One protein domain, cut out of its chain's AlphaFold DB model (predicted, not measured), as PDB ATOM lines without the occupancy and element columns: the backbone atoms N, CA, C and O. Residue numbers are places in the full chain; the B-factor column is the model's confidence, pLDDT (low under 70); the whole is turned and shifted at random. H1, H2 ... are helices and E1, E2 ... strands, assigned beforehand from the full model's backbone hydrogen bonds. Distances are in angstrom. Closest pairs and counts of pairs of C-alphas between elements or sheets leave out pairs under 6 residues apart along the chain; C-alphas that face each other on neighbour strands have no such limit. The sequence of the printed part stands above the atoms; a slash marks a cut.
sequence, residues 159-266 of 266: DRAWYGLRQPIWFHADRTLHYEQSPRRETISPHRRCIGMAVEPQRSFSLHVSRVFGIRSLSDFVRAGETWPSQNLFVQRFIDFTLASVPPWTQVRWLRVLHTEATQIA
ATOM      1  N   ASP A 159     139.710  27.652  47.093       90.19
ATOM      2  CA  ASP A 159     138.330  28.134  47.226       90.19
ATOM      3  C   ASP A 159     138.003  29.196  46.176       90.19
ATOM      4  O   ASP A 159     136.908  29.220  45.609       90.19
ATOM      5  N   ARG A 160     138.968  30.070  45.877       90.75
ATOM      6  CA  ARG A 160     138.848  31.107  44.855       90.75
ATOM      7  C   ARG A 160     138.713  30.500  43.463       90.75
ATOM      8  O   ARG A 160     137.841  30.927  42.706       90.75
ATOM      9  N   ALA A 161     139.542  29.509  43.132       87.12
ATOM     10  CA  ALA A 161     139.460  28.787  41.864       87.12
ATOM     11  C   ALA A 161     138.123  28.043  41.743       87.12
ATOM     12  O   ALA A 161     137.408  28.188  40.749       87.12
ATOM     13  N   TRP A 162     137.728  27.323  42.796       87.81
ATOM     14  CA  TRP A 162     136.443  26.633  42.857       87.81
ATOM     15  C   TRP A 162     135.258  27.594  42.681       87.81
ATOM     16  O   TRP A 162     134.333  27.318  41.909       87.81
ATOM     17  N   TYR A 163     135.294  28.744  43.361       88.75
ATOM     18  CA  TYR A 163     134.246  29.757  43.298       88.75
ATOM     19  C   TYR A 163     134.165  30.391  41.909       88.75
ATOM     20  O   TYR A 163     133.069  30.496  41.350       88.75
ATOM     21  N   GLY A 164     135.314  30.778  41.343       88.44
ATOM     22  CA  GLY A 164     135.434  31.403  40.025       88.44
ATOM     23  C   GLY A 164     134.878  30.520  38.909       88.44
ATOM     24  O   GLY A 164     134.047  30.971  38.120       88.44
ATOM     25  N   LEU A 165     135.226  29.227  38.909       89.62
ATOM     26  CA  LEU A 165     134.752  28.269  37.905       89.62
ATOM     27  C   LEU A 165     133.229  28.064  37.921       89.62
ATOM     28  O   LEU A 165     132.657  27.658  36.909       89.62
ATOM     29  N   ARG A 166     132.564  28.352  39.045       89.69
ATOM     30  CA  ARG A 166     131.108  28.212  39.227       89.69
ATOM     31  C   ARG A 166     130.335  29.517  39.036       89.69
ATOM     32  O   ARG A 166     129.099  29.503  39.110       89.69
ATOM     33  N   GLN A 167     131.017  30.633  38.773       89.25
ATOM     34  CA  GLN A 167     130.351  31.904  38.497       89.25
ATOM     35  C   GLN A 167     129.653  31.899  37.130       89.25
ATOM     36  O   GLN A 167     130.124  31.259  36.184       89.25
ATOM     37  N   PRO A 168     128.524  32.617  36.990       90.69
ATOM     38  CA  PRO A 168     127.874  32.789  35.698       90.69
ATOM     39  C   PRO A 168     128.735  33.674  34.784       90.69
ATOM     40  O   PRO A 168     128.977  34.836  35.091       90.69
ATOM     41  N   ILE A 169     129.171  33.157  33.637       90.06
ATOM     42  CA  ILE A 169     130.211  33.816  32.814       90.06
ATOM     43  C   ILE A 169     129.694  34.724  31.699       90.06
ATOM     44  O   ILE A 169     130.414  35.586  31.195       90.06
ATOM     45  N   TRP A 170     128.434  34.565  31.298       89.81
ATOM     46  CA  TRP A 170     127.912  35.221  30.097       89.81
ATOM     47  C   TRP A 170     127.871  36.746  30.217       89.81
ATOM     48  O   TRP A 170     128.243  37.449  29.285       89.81
ATOM     49  N   PHE A 171     127.455  37.268  31.369       89.31
ATOM     50  CA  PHE A 171     127.260  38.706  31.576       89.31
ATOM     51  C   PHE A 171     127.891  39.204  32.878       89.31
ATOM     52  O   PHE A 171     127.463  40.221  33.418       89.31
ATOM     53  N   HIS A 172     128.894  38.488  33.393       90.69
ATOM     54  CA  HIS A 172     129.528  38.828  34.662       90.69
ATOM     55  C   HIS A 172     130.090  40.257  34.635       90.69
ATOM     56  O   HIS A 172     130.612  40.706  33.617       90.69
ATOM     57  N   ALA A 173     129.982  40.994  35.736       89.56
ATOM     58  CA  ALA A 173     130.479  42.363  35.834       89.56
ATOM     59  C   ALA A 173     131.973  42.446  36.163       89.56
ATOM     60  O   ALA A 173     132.626  43.423  35.792       89.56
ATOM     61  N   ASP A 174     132.487  41.445  36.875       88.94
ATOM     62  CA  ASP A 174     133.893  41.364  37.265       88.94
ATOM     63  C   ASP A 174     134.806  41.181  36.049       88.94
ATOM     64  O   ASP A 174     134.569  40.312  35.212       88.94
ATOM     65  N   ARG A 175     135.853  42.007  35.974       88.00
ATOM     66  CA  ARG A 175     136.809  42.060  34.859       88.00
ATOM     67  C   ARG A 175     137.791  40.893  34.844       88.00
ATOM     68  O   ARG A 175     138.461  40.693  33.832       88.00
ATOM     69  N   THR A 176     137.927  40.172  35.951       87.75
ATOM     70  CA  THR A 176     138.702  38.925  36.000       87.75
ATOM     71  C   THR A 176     137.981  37.800  35.264       87.75
ATOM     72  O   THR A 176     138.634  36.943  34.689       87.75
ATOM     73  N   LEU A 177     136.648  37.875  35.176       89.31
ATOM     74  CA  LEU A 177     135.807  36.958  34.407       89.31
ATOM     75  C   LEU A 177     135.512  37.454  32.981       89.31
ATOM     76  O   LEU A 177     134.516  37.073  32.364       89.31
ATOM     77  N   HIS A 178     136.351  38.353  32.462       91.44
ATOM     78  CA  HIS A 178     136.270  38.881  31.100       91.44
ATOM     79  C   HIS A 178     137.472  38.414  30.294       91.44
ATOM     80  O   HIS A 178     138.588  38.392  30.805       91.44
ATOM     81  N   TYR A 179     137.249  38.132  29.016       89.75
ATOM     82  CA  TYR A 179     138.316  37.792  28.084       89.75
ATOM     83  C   TYR A 179     138.874  39.055  27.422       89.75
ATOM     84  O   TYR A 179     138.188  40.083  27.315       89.75
ATOM     85  N   GLU A 180     140.122  38.982  26.968       87.94
ATOM     86  CA  GLU A 180     140.772  40.066  26.240       87.94
ATOM     87  C   GLU A 180     140.528  39.906  24.743       87.94
ATOM     88  O   GLU A 180     140.917  38.921  24.115       87.94
ATOM     89  N   GLN A 181     139.871  40.901  24.150       78.00
ATOM     90  CA  GLN A 181     139.691  40.919  22.709       78.00
ATOM     91  C   GLN A 181     140.995  41.368  22.044       78.00
ATOM     92  O   GLN A 181     141.484  42.464  22.328       78.00
ATOM     93  N   SER A 182     141.530  40.557  21.126       66.50
ATOM     94  CA  SER A 182     142.692  40.956  20.331       66.50
ATOM     95  C   SER A 182     142.396  42.277  19.608       66.50
ATOM     96  O   SER A 182     141.353  42.392  18.946       66.50
ATOM     97  N   PRO A 183     143.265  43.292  19.740       60.94
ATOM     98  CA  PRO A 183     143.015  44.594  19.149       60.94
ATOM     99  C   PRO A 183     142.936  44.467  17.625       60.94
ATOM    100  O   PRO A 183     143.795  43.871  16.985       60.94
ATOM    101  N   ARG A 184     141.893  45.050  17.020       57.25
ATOM    102  CA  ARG A 184     141.768  45.126  15.550       57.25
ATOM    103  C   ARG A 184     142.780  46.098  14.920       57.25
ATOM    104  O   ARG A 184     142.919  46.096  13.702       57.25
ATOM    105  N   ARG A 185     143.433  46.948  15.727       54.69
ATOM    106  CA  ARG A 185     144.469  47.927  15.347       54.69
ATOM    107  C   ARG A 185     145.418  48.152  16.526       54.69
ATOM    108  O   ARG A 185     144.942  48.275  17.651       54.69
ATOM    109  N   GLU A 186     146.714  48.270  16.254       56.28
ATOM    110  CA  GLU A 186     147.822  48.375  17.229       56.28
ATOM    111  C   GLU A 186     147.735  49.563  18.214       56.28
ATOM    112  O   GLU A 186     148.509  49.639  19.161       56.28
ATOM    113  N   THR A 187     146.785  50.484  18.038       51.84
ATOM    114  CA  THR A 187     146.682  51.733  18.810       51.84
ATOM    115  C   THR A 187     145.624  51.736  19.915       51.84
ATOM    116  O   THR A 187     145.486  52.738  20.615       51.84
ATOM    117  N   ILE A 188     144.861  50.653  20.101       60.16
ATOM    118  CA  ILE A 188     143.796  50.591  21.115       60.16
ATOM    119  C   ILE A 188     144.199  49.592  22.200       60.16
ATOM    120  O   ILE A 188     144.459  48.426  21.913       60.16
ATOM    121  N   SER A 189     144.231  50.058  23.449       59.78
ATOM    122  CA  SER A 189     144.489  49.232  24.630       59.78
ATOM    123  C   SER A 189     143.567  48.002  24.683       59.78
ATOM    124  O   SER A 189     142.411  48.079  24.249       59.78
ATOM    125  N   PRO A 190     144.049  46.860  25.215       65.38
ATOM    126  CA  PRO A 190     143.273  45.626  25.264       65.38
ATOM    127  C   PRO A 190     141.974  45.861  26.037       65.38
ATOM    128  O   PRO A 190     141.966  46.271  27.201       65.38
ATOM    129  N   HIS A 191     140.849  45.642  25.360       78.38
ATOM    130  CA  HIS A 191     139.531  45.865  25.927       78.38
ATOM    131  C   HIS A 191     138.931  44.533  26.372       78.38
ATOM    132  O   HIS A 191     138.699  43.636  25.561       78.38
ATOM    133  N   ARG A 192     138.667  44.425  27.677       86.50
ATOM    134  CA  ARG A 192     138.050  43.248  28.289       86.50
ATOM    135  C   ARG A 192     136.533  43.269  28.150       86.50
ATOM    136  O   ARG A 192     135.902  44.301  28.403       86.50
ATOM    137  N   ARG A 193     135.948  42.133  27.762       87.06
ATOM    138  CA  ARG A 193     134.492  41.940  27.656       87.06
ATOM    139  C   ARG A 193     134.071  40.590  28.223       87.06
ATOM    140  O   ARG A 193     134.842  39.640  28.241       87.06
ATOM    141  N   CYS A 194     132.827  40.499  28.678       88.81
ATOM    142  CA  CYS A 194     132.215  39.213  29.002       88.81
ATOM    143  C   CYS A 194     131.801  38.470  27.721       88.81
ATOM    144  O   CYS A 194     131.488  39.096  26.705       88.81
ATOM    145  N   ILE A 195     131.764  37.136  27.783       88.00
ATOM    146  CA  ILE A 195     131.516  36.247  26.630       88.00
ATOM    147  C   ILE A 195     130.174  36.558  25.942       88.00
ATOM    148  O   ILE A 195     130.063  36.580  24.718       88.00
ATOM    149  N   GLY A 196     129.138  36.883  26.718       87.06
ATOM    150  CA  GLY A 196     127.817  37.248  26.201       87.06
ATOM    151  C   GLY A 196     127.765  38.602  25.486       87.06
ATOM    152  O   GLY A 196     126.723  38.949  24.936       87.06
ATOM    153  N   MET A 197     128.863  39.368  25.463       86.50
ATOM    154  CA  MET A 197     128.995  40.640  24.742       86.50
ATOM    155  C   MET A 197     129.908  40.538  23.509       86.50
ATOM    156  O   MET A 197     130.380  41.563  23.005       86.50
ATOM    157  N   ALA A 198     130.127  39.320  23.002       85.56
ATOM    158  CA  ALA A 198     130.720  39.095  21.689       85.56
ATOM    159  C   ALA A 198     129.948  39.846  20.581       85.56
ATOM    160  O   ALA A 198     128.802  40.276  20.751       85.56
ATOM    161  N   VAL A 199     130.582  40.037  19.424       85.81
ATOM    162  CA  VAL A 199     129.948  40.709  18.278       85.81
ATOM    163  C   VAL A 199     129.013  39.727  17.565       85.81
ATOM    164  O   VAL A 199     129.304  38.534  17.479       85.81
ATOM    165  N   GLU A 200     127.879  40.200  17.044       87.38
ATOM    166  CA  GLU A 200     127.034  39.355  16.192       87.38
ATOM    167  C   GLU A 200     127.788  38.919  14.927       87.38
ATOM    168  O   GLU A 200     128.596  39.688  14.397       87.38
ATOM    169  N   PRO A 201     127.544  37.702  14.414       88.75
ATOM    170  CA  PRO A 201     126.557  36.697  14.857       88.75
ATOM    171  C   PRO A 201     127.035  35.746  15.980       88.75
ATOM    172  O   PRO A 201     126.281  34.884  16.433       88.75
ATOM    173  N   GLN A 202     128.290  35.872  16.431       88.62
ATOM    174  CA  GLN A 202     128.898  34.946  17.402       88.62
ATOM    175  C   GLN A 202     128.170  34.963  18.742       88.62
ATOM    176  O   GLN A 202     127.980  33.919  19.352       88.62
ATOM    177  N   ARG A 203     127.705  36.137  19.175       89.44
ATOM    178  CA  ARG A 203     126.922  36.287  20.404       89.44
ATOM    179  C   ARG A 203     125.666  35.422  20.411       89.44
ATOM    180  O   ARG A 203     125.451  34.679  21.367       89.44
ATOM    181  N   SER A 204     124.850  35.508  19.360       90.12
ATOM    182  CA  SER A 204     123.625  34.709  19.244       90.12
ATOM    183  C   SER A 204     123.926  33.212  19.270       90.12
ATOM    184  O   SER A 204     123.229  32.453  19.941       90.12
ATOM    185  N   PHE A 205     125.005  32.795  18.604       92.25
ATOM    186  CA  PHE A 205     125.462  31.411  18.633       92.25
ATOM    187  C   PHE A 205     125.932  30.969  20.028       92.25
ATOM    188  O   PHE A 205     125.482  29.941  20.520       92.25
ATOM    189  N   SER A 206     126.763  31.755  20.713       91.00
ATOM    190  CA  SER A 206     127.238  31.434  22.066       91.00
ATOM    191  C   SER A 206     126.086  31.308  23.070       91.00
ATOM    192  O   SER A 206     126.080  30.405  23.906       91.00
ATOM    193  N   LEU A 207     125.058  32.157  22.955       89.62
ATOM    194  CA  LEU A 207     123.841  32.040  23.767       89.62
ATOM    195  C   LEU A 207     122.992  30.818  23.390       89.62
ATOM    196  O   LEU A 207     122.383  30.211  24.270       89.62
ATOM    197  N   HIS A 208     122.970  30.418  22.116       91.81
ATOM    198  CA  HIS A 208     122.350  29.157  21.699       91.81
ATOM    199  C   HIS A 208     123.065  27.956  22.322       91.81
ATOM    200  O   HIS A 208     122.401  27.127  22.941       91.81
ATOM    201  N   VAL A 209     124.399  27.909  22.253       91.75
ATOM    202  CA  VAL A 209     125.215  26.865  22.895       91.75
ATOM    203  C   VAL A 209     124.943  26.825  24.400       91.75
ATOM    204  O   VAL A 209     124.665  25.761  24.950       91.75
ATOM    205  N   SER A 210     124.924  27.986  25.065       92.06
ATOM    206  CA  SER A 210     124.543  28.083  26.478       92.06
ATOM    207  C   SER A 210     123.204  27.409  26.760       92.06
ATOM    208  O   SER A 210     123.097  26.606  27.684       92.06
ATOM    209  N   ARG A 211     122.183  27.732  25.963       91.06
ATOM    210  CA  ARG A 211     120.817  27.246  26.150       91.06
ATOM    211  C   ARG A 211     120.692  25.746  25.891       91.06
ATOM    212  O   ARG A 211     120.090  25.057  26.704       91.06
ATOM    213  N   VAL A 212     121.235  25.260  24.775       91.88
ATOM    214  CA  VAL A 212     121.102  23.858  24.341       91.88
ATOM    215  C   VAL A 212     121.885  22.920  25.250       91.88
ATOM    216  O   VAL A 212     121.365  21.886  25.656       91.88
ATOM    217  N   PHE A 213     123.103  23.303  25.627       90.50
ATOM    218  CA  PHE A 213     123.987  22.454  26.426       90.50
ATOM    219  C   PHE A 213     123.946  22.770  27.927       90.50
ATOM    220  O   PHE A 213     124.693  22.181  28.706       90.50
ATOM    221  N   GLY A 214     123.075  23.685  28.360       90.00
ATOM    222  CA  GLY A 214     122.863  23.978  29.778       90.00
ATOM    223  C   GLY A 214     124.019  24.717  30.462       90.00
ATOM    224  O   GLY A 214     124.122  24.661  31.684       90.00
ATOM    225  N   ILE A 215     124.861  25.428  29.711       91.38
ATOM    226  CA  ILE A 215     126.112  26.020  30.204       91.38
ATOM    227  C   ILE A 215     125.835  27.335  30.935       91.38
ATOM    228  O   ILE A 215     125.371  28.312  30.329       91.38
ATOM    229  N   ARG A 216     126.165  27.378  32.228       90.38
ATOM    230  CA  ARG A 216     126.075  28.572  33.081       90.38
ATOM    231  C   ARG A 216     127.450  29.162  33.380       90.38
ATOM    232  O   ARG A 216     127.605  30.382  33.361       90.38
ATOM    233  N   SER A 217     128.410  28.294  33.672       91.56
ATOM    234  CA  SER A 217     129.708  28.593  34.274       91.56
ATOM    235  C   SER A 217     130.851  27.886  33.540       91.56
ATOM    236  O   SER A 217     130.599  27.025  32.696       91.56
ATOM    237  N   LEU A 218     132.108  28.216  33.859       90.88
ATOM    238  CA  LEU A 218     133.266  27.550  33.241       90.88
ATOM    239  C   LEU A 218     133.327  26.067  33.599       90.88
ATOM    240  O   LEU A 218     133.684  25.245  32.759       90.88
ATOM    241  N   SER A 219     132.907  25.719  34.816       90.44
ATOM    242  CA  SER A 219     132.851  24.333  35.271       90.44
ATOM    243  C   SER A 219     131.929  23.459  34.417       90.44
ATOM    244  O   SER A 219     132.179  22.267  34.303       90.44
ATOM    245  N   ASP A 220     130.922  24.034  33.746       90.81
ATOM    246  CA  ASP A 220     130.015  23.276  32.874       90.81
ATOM    247  C   ASP A 220     130.682  22.866  31.541       90.81
ATOM    248  O   ASP A 220     130.238  21.915  30.885       90.81
ATOM    249  N   PHE A 221     131.765  23.543  31.135       89.50
ATOM    250  CA  PHE A 221     132.564  23.144  29.969       89.50
ATOM    251  C   PHE A 221     133.435  21.915  30.244       89.50
ATOM    252  O   PHE A 221     133.793  21.191  29.313       89.50
ATOM    253  N   VAL A 222     133.733  21.644  31.511       87.56
ATOM    254  CA  VAL A 222     134.578  20.535  31.958       87.56
ATOM    255  C   VAL A 222     133.682  19.410  32.485       87.56
ATOM    256  O   VAL A 222     132.591  19.653  32.997       87.56
ATOM    257  N   ARG A 223     134.061  18.144  32.294       77.69
ATOM    258  CA  ARG A 223     133.374  17.037  32.982       77.69
ATOM    259  C   ARG A 223     133.941  16.888  34.390       77.69
ATOM    260  O   ARG A 223     135.087  17.241  34.644       77.69
ATOM    261  N   ALA A 224     133.139  16.370  35.314       67.62
ATOM    262  CA  ALA A 224     133.579  16.172  36.691       67.62
ATOM    263  C   ALA A 224     134.857  15.310  36.737       67.62
ATOM    264  O   ALA A 224     134.844  14.174  36.273       67.62
ATOM    265  N   GLY A 225     135.944  15.866  37.281       63.19
ATOM    266  CA  GLY A 225     137.239  15.188  37.413       63.19
ATOM    267  C   GLY A 225     138.133  15.201  36.167       63.19
ATOM    268  O   GLY A 225     139.228  14.651  36.221       63.19
ATOM    269  N   GLU A 226     137.709  15.824  35.062       75.69
ATOM    270  CA  GLU A 226     138.530  15.961  33.853       75.69
ATOM    271  C   GLU A 226     139.297  17.296  33.836       75.69
ATOM    272  O   GLU A 226     138.901  18.281  34.461       75.69
ATOM    273  N   THR A 227     140.409  17.342  33.099       83.81
ATOM    274  CA  THR A 227     141.107  18.592  32.771       83.81
ATOM    275  C   THR A 227     140.322  19.396  31.733       83.81
ATOM    276  O   THR A 227     139.428  18.873  31.064       83.81
ATOM    277  N   TRP A 228     140.684  20.667  31.542       87.50
ATOM    278  CA  TRP A 228     140.091  21.491  30.489       87.50
ATOM    279  C   TRP A 228     140.186  20.793  29.116       87.50
ATOM    280  O   TRP A 228     141.262  20.300  28.758       87.50
ATOM    281  N   PRO A 229     139.087  20.704  28.343       89.81
ATOM    282  CA  PRO A 229     139.080  19.946  27.102       89.81
ATOM    283  C   PRO A 229     139.993  20.586  26.053       89.81
ATOM    284  O   PRO A 229     140.072  21.814  25.922       89.81
ATOM    285  N   SER A 230     140.635  19.745  25.238       91.88
ATOM    286  CA  SER A 230     141.318  20.220  24.035       91.88
ATOM    287  C   SER A 230     140.316  20.885  23.090       91.88
ATOM    288  O   SER A 230     139.128  20.554  23.083       91.88
ATOM    289  N   GLN A 231     140.790  21.807  22.250       93.31
ATOM    290  CA  GLN A 231     139.914  22.553  21.344       93.31
ATOM    291  C   GLN A 231     139.087  21.627  20.431       93.31
ATOM    292  O   GLN A 231     137.909  21.880  20.194       93.31
ATOM    293  N   ASN A 232     139.672  20.523  19.955       92.56
ATOM    294  CA  ASN A 232     138.968  19.553  19.113       92.56
ATOM    295  C   ASN A 232     137.849  18.834  19.878       92.56
ATOM    296  O   ASN A 232     136.737  18.724  19.365       92.56
ATOM    297  N   LEU A 233     138.122  18.401  21.113       92.00
ATOM    298  CA  LEU A 233     137.131  17.734  21.959       92.00
ATOM    299  C   LEU A 233     136.008  18.700  22.363       92.00
ATOM    300  O   LEU A 233     134.835  18.333  22.340       92.00
ATOM    301  N   PHE A 234     136.352  19.957  22.657       93.50
ATOM    302  CA  PHE A 234     135.384  21.019  22.927       93.50
ATOM    303  C   PHE A 234     134.429  21.226  21.745       93.50
ATOM    304  O   PHE A 234     133.212  21.226  21.920       93.50
ATOM    305  N   VAL A 235     134.967  21.351  20.528       94.38
ATOM    306  CA  VAL A 235     134.155  21.522  19.315       94.38
ATOM    307  C   VAL A 235     133.238  20.321  19.094       94.38
ATOM    308  O   VAL A 235     132.048  20.510  18.867       94.38
ATOM    309  N   GLN A 236     133.762  19.097  19.188       92.38
ATOM    310  CA  GLN A 236     132.965  17.876  19.011       92.38
ATOM    311  C   GLN A 236     131.817  17.776  20.019       92.38
ATOM    312  O   GLN A 236     130.749  17.273  19.685       92.38
ATOM    313  N   ARG A 237     132.024  18.272  21.243       91.75
ATOM    314  CA  ARG A 237     131.023  18.235  22.310       91.75
ATOM    315  C   ARG A 237     129.894  19.247  22.125       91.75
ATOM    316  O   ARG A 237     128.769  18.955  22.517       91.75
ATOM    317  N   PHE A 238     130.198  20.430  21.592       93.50
ATOM    318  CA  PHE A 238     129.271  21.570  21.565       93.50
ATOM    319  C   PHE A 238     128.784  21.953  20.165       93.50
ATOM    320  O   PHE A 238     128.089  22.958  20.009       93.50
ATOM    321  N   ILE A 239     129.140  21.178  19.140       93.69
ATOM    322  CA  ILE A 239     128.559  21.334  17.809       93.69
ATOM    323  C   ILE A 239     127.101  20.875  17.823       93.69
ATOM    324  O   ILE A 239     126.768  19.839  18.397       93.69
ATOM    325  N   ASP A 240     126.226  21.651  17.191       93.69
ATOM    326  CA  ASP A 240     124.801  21.359  17.127       93.69
ATOM    327  C   ASP A 240     124.374  21.170  15.671       93.69
ATOM    328  O   ASP A 240     124.092  22.123  14.939       93.69
ATOM    329  N   PHE A 241     124.299  19.907  15.250       90.44
ATOM    330  CA  PHE A 241     123.833  19.542  13.913       90.44
ATOM    331  C   PHE A 241     122.339  19.827  13.688       90.44
ATOM    332  O   PHE A 241     121.889  19.794  12.544       90.44
ATOM    333  N   THR A 242     121.569  20.136  14.738       90.38
ATOM    334  CA  THR A 242     120.149  20.511  14.618       90.38
ATOM    335  C   THR A 242     119.950  21.997  14.310       90.38
ATOM    336  O   THR A 242     118.875  22.403  13.860       90.38
ATOM    337  N   LEU A 243     120.987  22.825  14.484       90.56
ATOM    338  CA  LEU A 243     120.932  24.255  14.196       90.56
ATOM    339  C   LEU A 243     121.038  24.526  12.686       90.56
ATOM    340  O   LEU A 243     122.103  24.850  12.164       90.56
ATOM    341  N   ALA A 244     119.905  24.459  11.984       87.50
ATOM    342  CA  ALA A 244     119.838  24.669  10.533       87.50
ATOM    343  C   ALA A 244     120.254  26.082  10.071       87.50
ATOM    344  O   ALA A 244     120.647  26.266   8.922       87.50
ATOM    345  N   SER A 245     120.181  27.091  10.945       89.94
ATOM    346  CA  SER A 245     120.499  28.484  10.595       89.94
ATOM    347  C   SER A 245     121.997  28.775  10.470       89.94
ATOM    348  O   SER A 245     122.365  29.816   9.925       89.94
ATOM    349  N   VAL A 246     122.868  27.889  10.971       91.06
ATOM    350  CA  VAL A 246     124.323  28.077  10.950       91.06
ATOM    351  C   VAL A 246     124.993  26.793  10.469       91.06
ATOM    352  O   VAL A 246     124.890  25.766  11.140       91.06
ATOM    353  N   PRO A 247     125.743  26.829   9.358       92.88
ATOM    354  CA  PRO A 247     126.361  25.626   8.829       92.88
ATOM    355  C   PRO A 247     127.467  25.091   9.760       92.88
ATOM    356  O   PRO A 247     128.156  25.889  10.413       92.88
ATOM    357  N   PRO A 248     127.712  23.764   9.793       91.94
ATOM    358  CA  PRO A 248     128.628  23.135  10.749       91.94
ATOM    359  C   PRO A 248     130.046  23.716  10.752       91.94
ATOM    360  O   PRO A 248     130.624  23.923  11.815       91.94
ATOM    361  N   TRP A 249     130.609  24.058   9.589       91.88
ATOM    362  CA  TRP A 249     131.956  24.642   9.511       91.88
ATOM    363  C   TRP A 249     132.049  26.015  10.200       91.88
ATOM    364  O   TRP A 249     133.066  26.348  10.811       91.88
ATOM    365  N   THR A 250     130.975  26.807  10.147       94.00
ATOM    366  CA  THR A 250     130.889  28.099  10.833       94.00
ATOM    367  C   THR A 250     130.742  27.896  12.336       94.00
ATOM    368  O   THR A 250     131.417  28.583  13.104       94.00
ATOM    369  N   GLN A 251     129.944  26.907  12.757       94.75
ATOM    370  CA  GLN A 251     129.846  26.525  14.167       94.75
ATOM    371  C   GLN A 251     131.212  26.103  14.718       94.75
ATOM    372  O   GLN A 251     131.629  26.615  15.750       94.75
ATOM    373  N   VAL A 252     131.959  25.256  13.998       94.88
ATOM    374  CA  VAL A 252     133.329  24.850  14.365       94.88
ATOM    375  C   VAL A 252     134.214  26.075  14.587       94.88
ATOM    376  O   VAL A 252     134.878  26.179  15.617       94.88
ATOM    377  N   ARG A 253     134.207  27.035  13.654       94.75
ATOM    378  CA  ARG A 253     135.003  28.263  13.784       94.75
ATOM    379  C   ARG A 253     134.627  29.058  15.036       94.75
ATOM    380  O   ARG A 253     135.519  29.524  15.738       94.75
ATOM    381  N   TRP A 254     133.338  29.234  15.314       95.12
ATOM    382  CA  TRP A 254     132.882  29.998  16.479       95.12
ATOM    383  C   TRP A 254     133.101  29.262  17.798       95.12
ATOM    384  O   TRP A 254     133.470  29.899  18.777       95.12
ATOM    385  N   LEU A 255     132.983  27.935  17.821       95.56
ATOM    386  CA  LEU A 255     133.319  27.114  18.985       95.56
ATOM    387  C   LEU A 255     134.810  27.166  19.314       95.56
ATOM    388  O   LEU A 255     135.166  27.201  20.486       95.56
ATOM    389  N   ARG A 256     135.688  27.232  18.305       94.94
ATOM    390  CA  ARG A 256     137.126  27.452  18.530       94.94
ATOM    391  C   ARG A 256     137.402  28.808  19.173       94.94
ATOM    392  O   ARG A 256     138.217  28.881  20.083       94.94
ATOM    393  N   VAL A 257     136.711  29.860  18.726       92.94
ATOM    394  CA  VAL A 257     136.810  31.193  19.346       92.94
ATOM    395  C   VAL A 257     136.310  31.144  20.788       92.94
ATOM    396  O   VAL A 257     137.036  31.556  21.683       92.94
ATOM    397  N   LEU A 258     135.128  30.565  21.021       93.38
ATOM    398  CA  LEU A 258     134.550  30.418  22.356       93.38
ATOM    399  C   LEU A 258     135.464  29.622  23.300       93.38
ATOM    400  O   LEU A 258     135.591  29.977  24.466       93.38
ATOM    401  N   HIS A 259     136.125  28.571  22.803       94.31
ATOM    402  CA  HIS A 259     137.117  27.805  23.562       94.31
ATOM    403  C   HIS A 259     138.292  28.684  23.991       94.31
ATOM    404  O   HIS A 259     138.633  28.696  25.172       94.31
ATOM    405  N   THR A 260     138.867  29.466  23.074       92.19
ATOM    406  CA  THR A 260     139.954  30.401  23.397       92.19
ATOM    407  C   THR A 260     139.506  31.447  24.417       92.19
ATOM    408  O   THR A 260     140.208  31.676  25.396       92.19
ATOM    409  N   GLU A 261     138.330  32.051  24.222       92.00
ATOM    410  CA  GLU A 261     137.767  33.050  25.139       92.00
ATOM    411  C   GLU A 261     137.530  32.463  26.538       92.00
ATOM    412  O   GLU A 261     137.895  33.087  27.527       92.00
ATOM    413  N   ALA A 262     136.974  31.253  26.641       91.31
ATOM    414  CA  ALA A 262     136.722  30.596  27.922       91.31
ATOM    415  C   ALA A 262     138.017  30.161  28.629       91.31
ATOM    416  O   ALA A 262     138.117  30.292  29.846       91.31
ATOM    417  N   THR A 263     139.025  29.708  27.876       90.88
ATOM    418  CA  THR A 263     140.329  29.293  28.428       90.88
ATOM    419  C   THR A 263     141.130  30.480  28.971       90.88
ATOM    420  O   THR A 263     141.925  30.305  29.878       90.88
ATOM    421  N   GLN A 264     140.925  31.699  28.452       89.62
ATOM    422  CA  GLN A 264     141.548  32.904  29.023       89.62
ATOM    423  C   GLN A 264     141.008  33.263  30.413       89.62
ATOM    424  O   GLN A 264     141.654  34.018  31.136       89.62
ATOM    425  N   ILE A 265     139.801  32.795  30.741       87.81
ATOM    426  CA  ILE A 265     139.103  33.137  31.983       87.81
ATOM    427  C   ILE A 265     139.281  32.047  33.051       87.81
ATOM    428  O   ILE A 265     139.241  32.362  34.240       87.81
ATOM    429  N   ALA A 266     139.415  30.787  32.624       79.88
ATOM    430  CA  ALA A 266     139.600  29.615  33.483       79.88
ATOM    431  C   ALA A 266     140.981  29.596  34.150       79.88
ATOM    432  O   ALA A 266     141.017  29.236  35.348       79.88
TER     433      ALA A 266
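This is residues 159 to 266 of the 266 residues of an uncharacterized protein of Hyaloperonospora arabidopsidis (strain Emoy2) (UniProt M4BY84). The longest helix, H5, makes the core, with H4 packed on one side of it and the first part of H2 crossing it nearly at right angles on another. The small hairpin of E1 and E2 comes near the last part of H5 through E1, while the short helices H3 and H1 lie toward that same end, H1 farther out, with one long link, residues 166 to 178, running from H1 to E1. The printed part has 108 residues, with five named helices and two named strands in the order H1, E1, E2, H2, H3, H4, H5; the strands form one antiparallel sheet, E1 - E2. The class is mostly helix, though under half of the residues are in named elements. The whole is compact, with a radius of gyration of the C-alphas of 13.9 A and spans of 38 by 37 by 22 A.

H1, residues 159 to 165, is close to but not clearly touching H3, residues 218 to 221; the closest C-alphas, of Leu 165 and Leu 218, are 4.9 A apart. E1, residues 179 to 181, and E2, residues 191 to 193, are a hairpin, antiparallel at 133 degrees, with N 179 and O 193 at 2.9 A and N 193 and O 179 at 3.1 A, within hydrogen-bond range. The closest C-alphas of E1 and H5, residues 248 to 263, are those of Tyr 179 and Glu 261, 5.6 A apart. H2, residues 202 to 213, touches H5 with residues 202 to 206 alone, about perpendicular at 86 degrees; the closest C-alphas, of Gln 202 and Trp 254, are 6.4 A apart. H4, residues 231 to 238, touches residues 252 to 259 of H5 at a steep tilt of 66 degrees, opposite ways, the closest C-alphas being those of Val 235 and Leu 255, 5.7 A apart. H1 and H5 are apart. In H1, H2, H4 and H5 every O i to N i+4 pair is within hydrogen-bond range; H3 is too short for such a pair.

H1 begins at C-alpha 159, (138.330, 28.134, 47.226), and is 10.0 A long from first to last C-alpha. E1 measures 6.4 A, E2 6.6 A, H2 16.2 A, H3 5.5 A and H4 10.7 A. H5 measures 22.1 A, from C-alpha 248 at (128.628, 23.135, 10.749) to C-alpha 263 at (140.329, 29.293, 28.428).

The two C-alphas farthest apart, of Thr 187 and Gly 225, are 42.1 A apart. The printed part has no cut; the link from H1 to E1, residues 166 to 178, is long, and that from H2 to H3 is tight. The model's mean pLDDT over the printed part is 86.9, with residues 182 to 190 and 224 to 225 under 70.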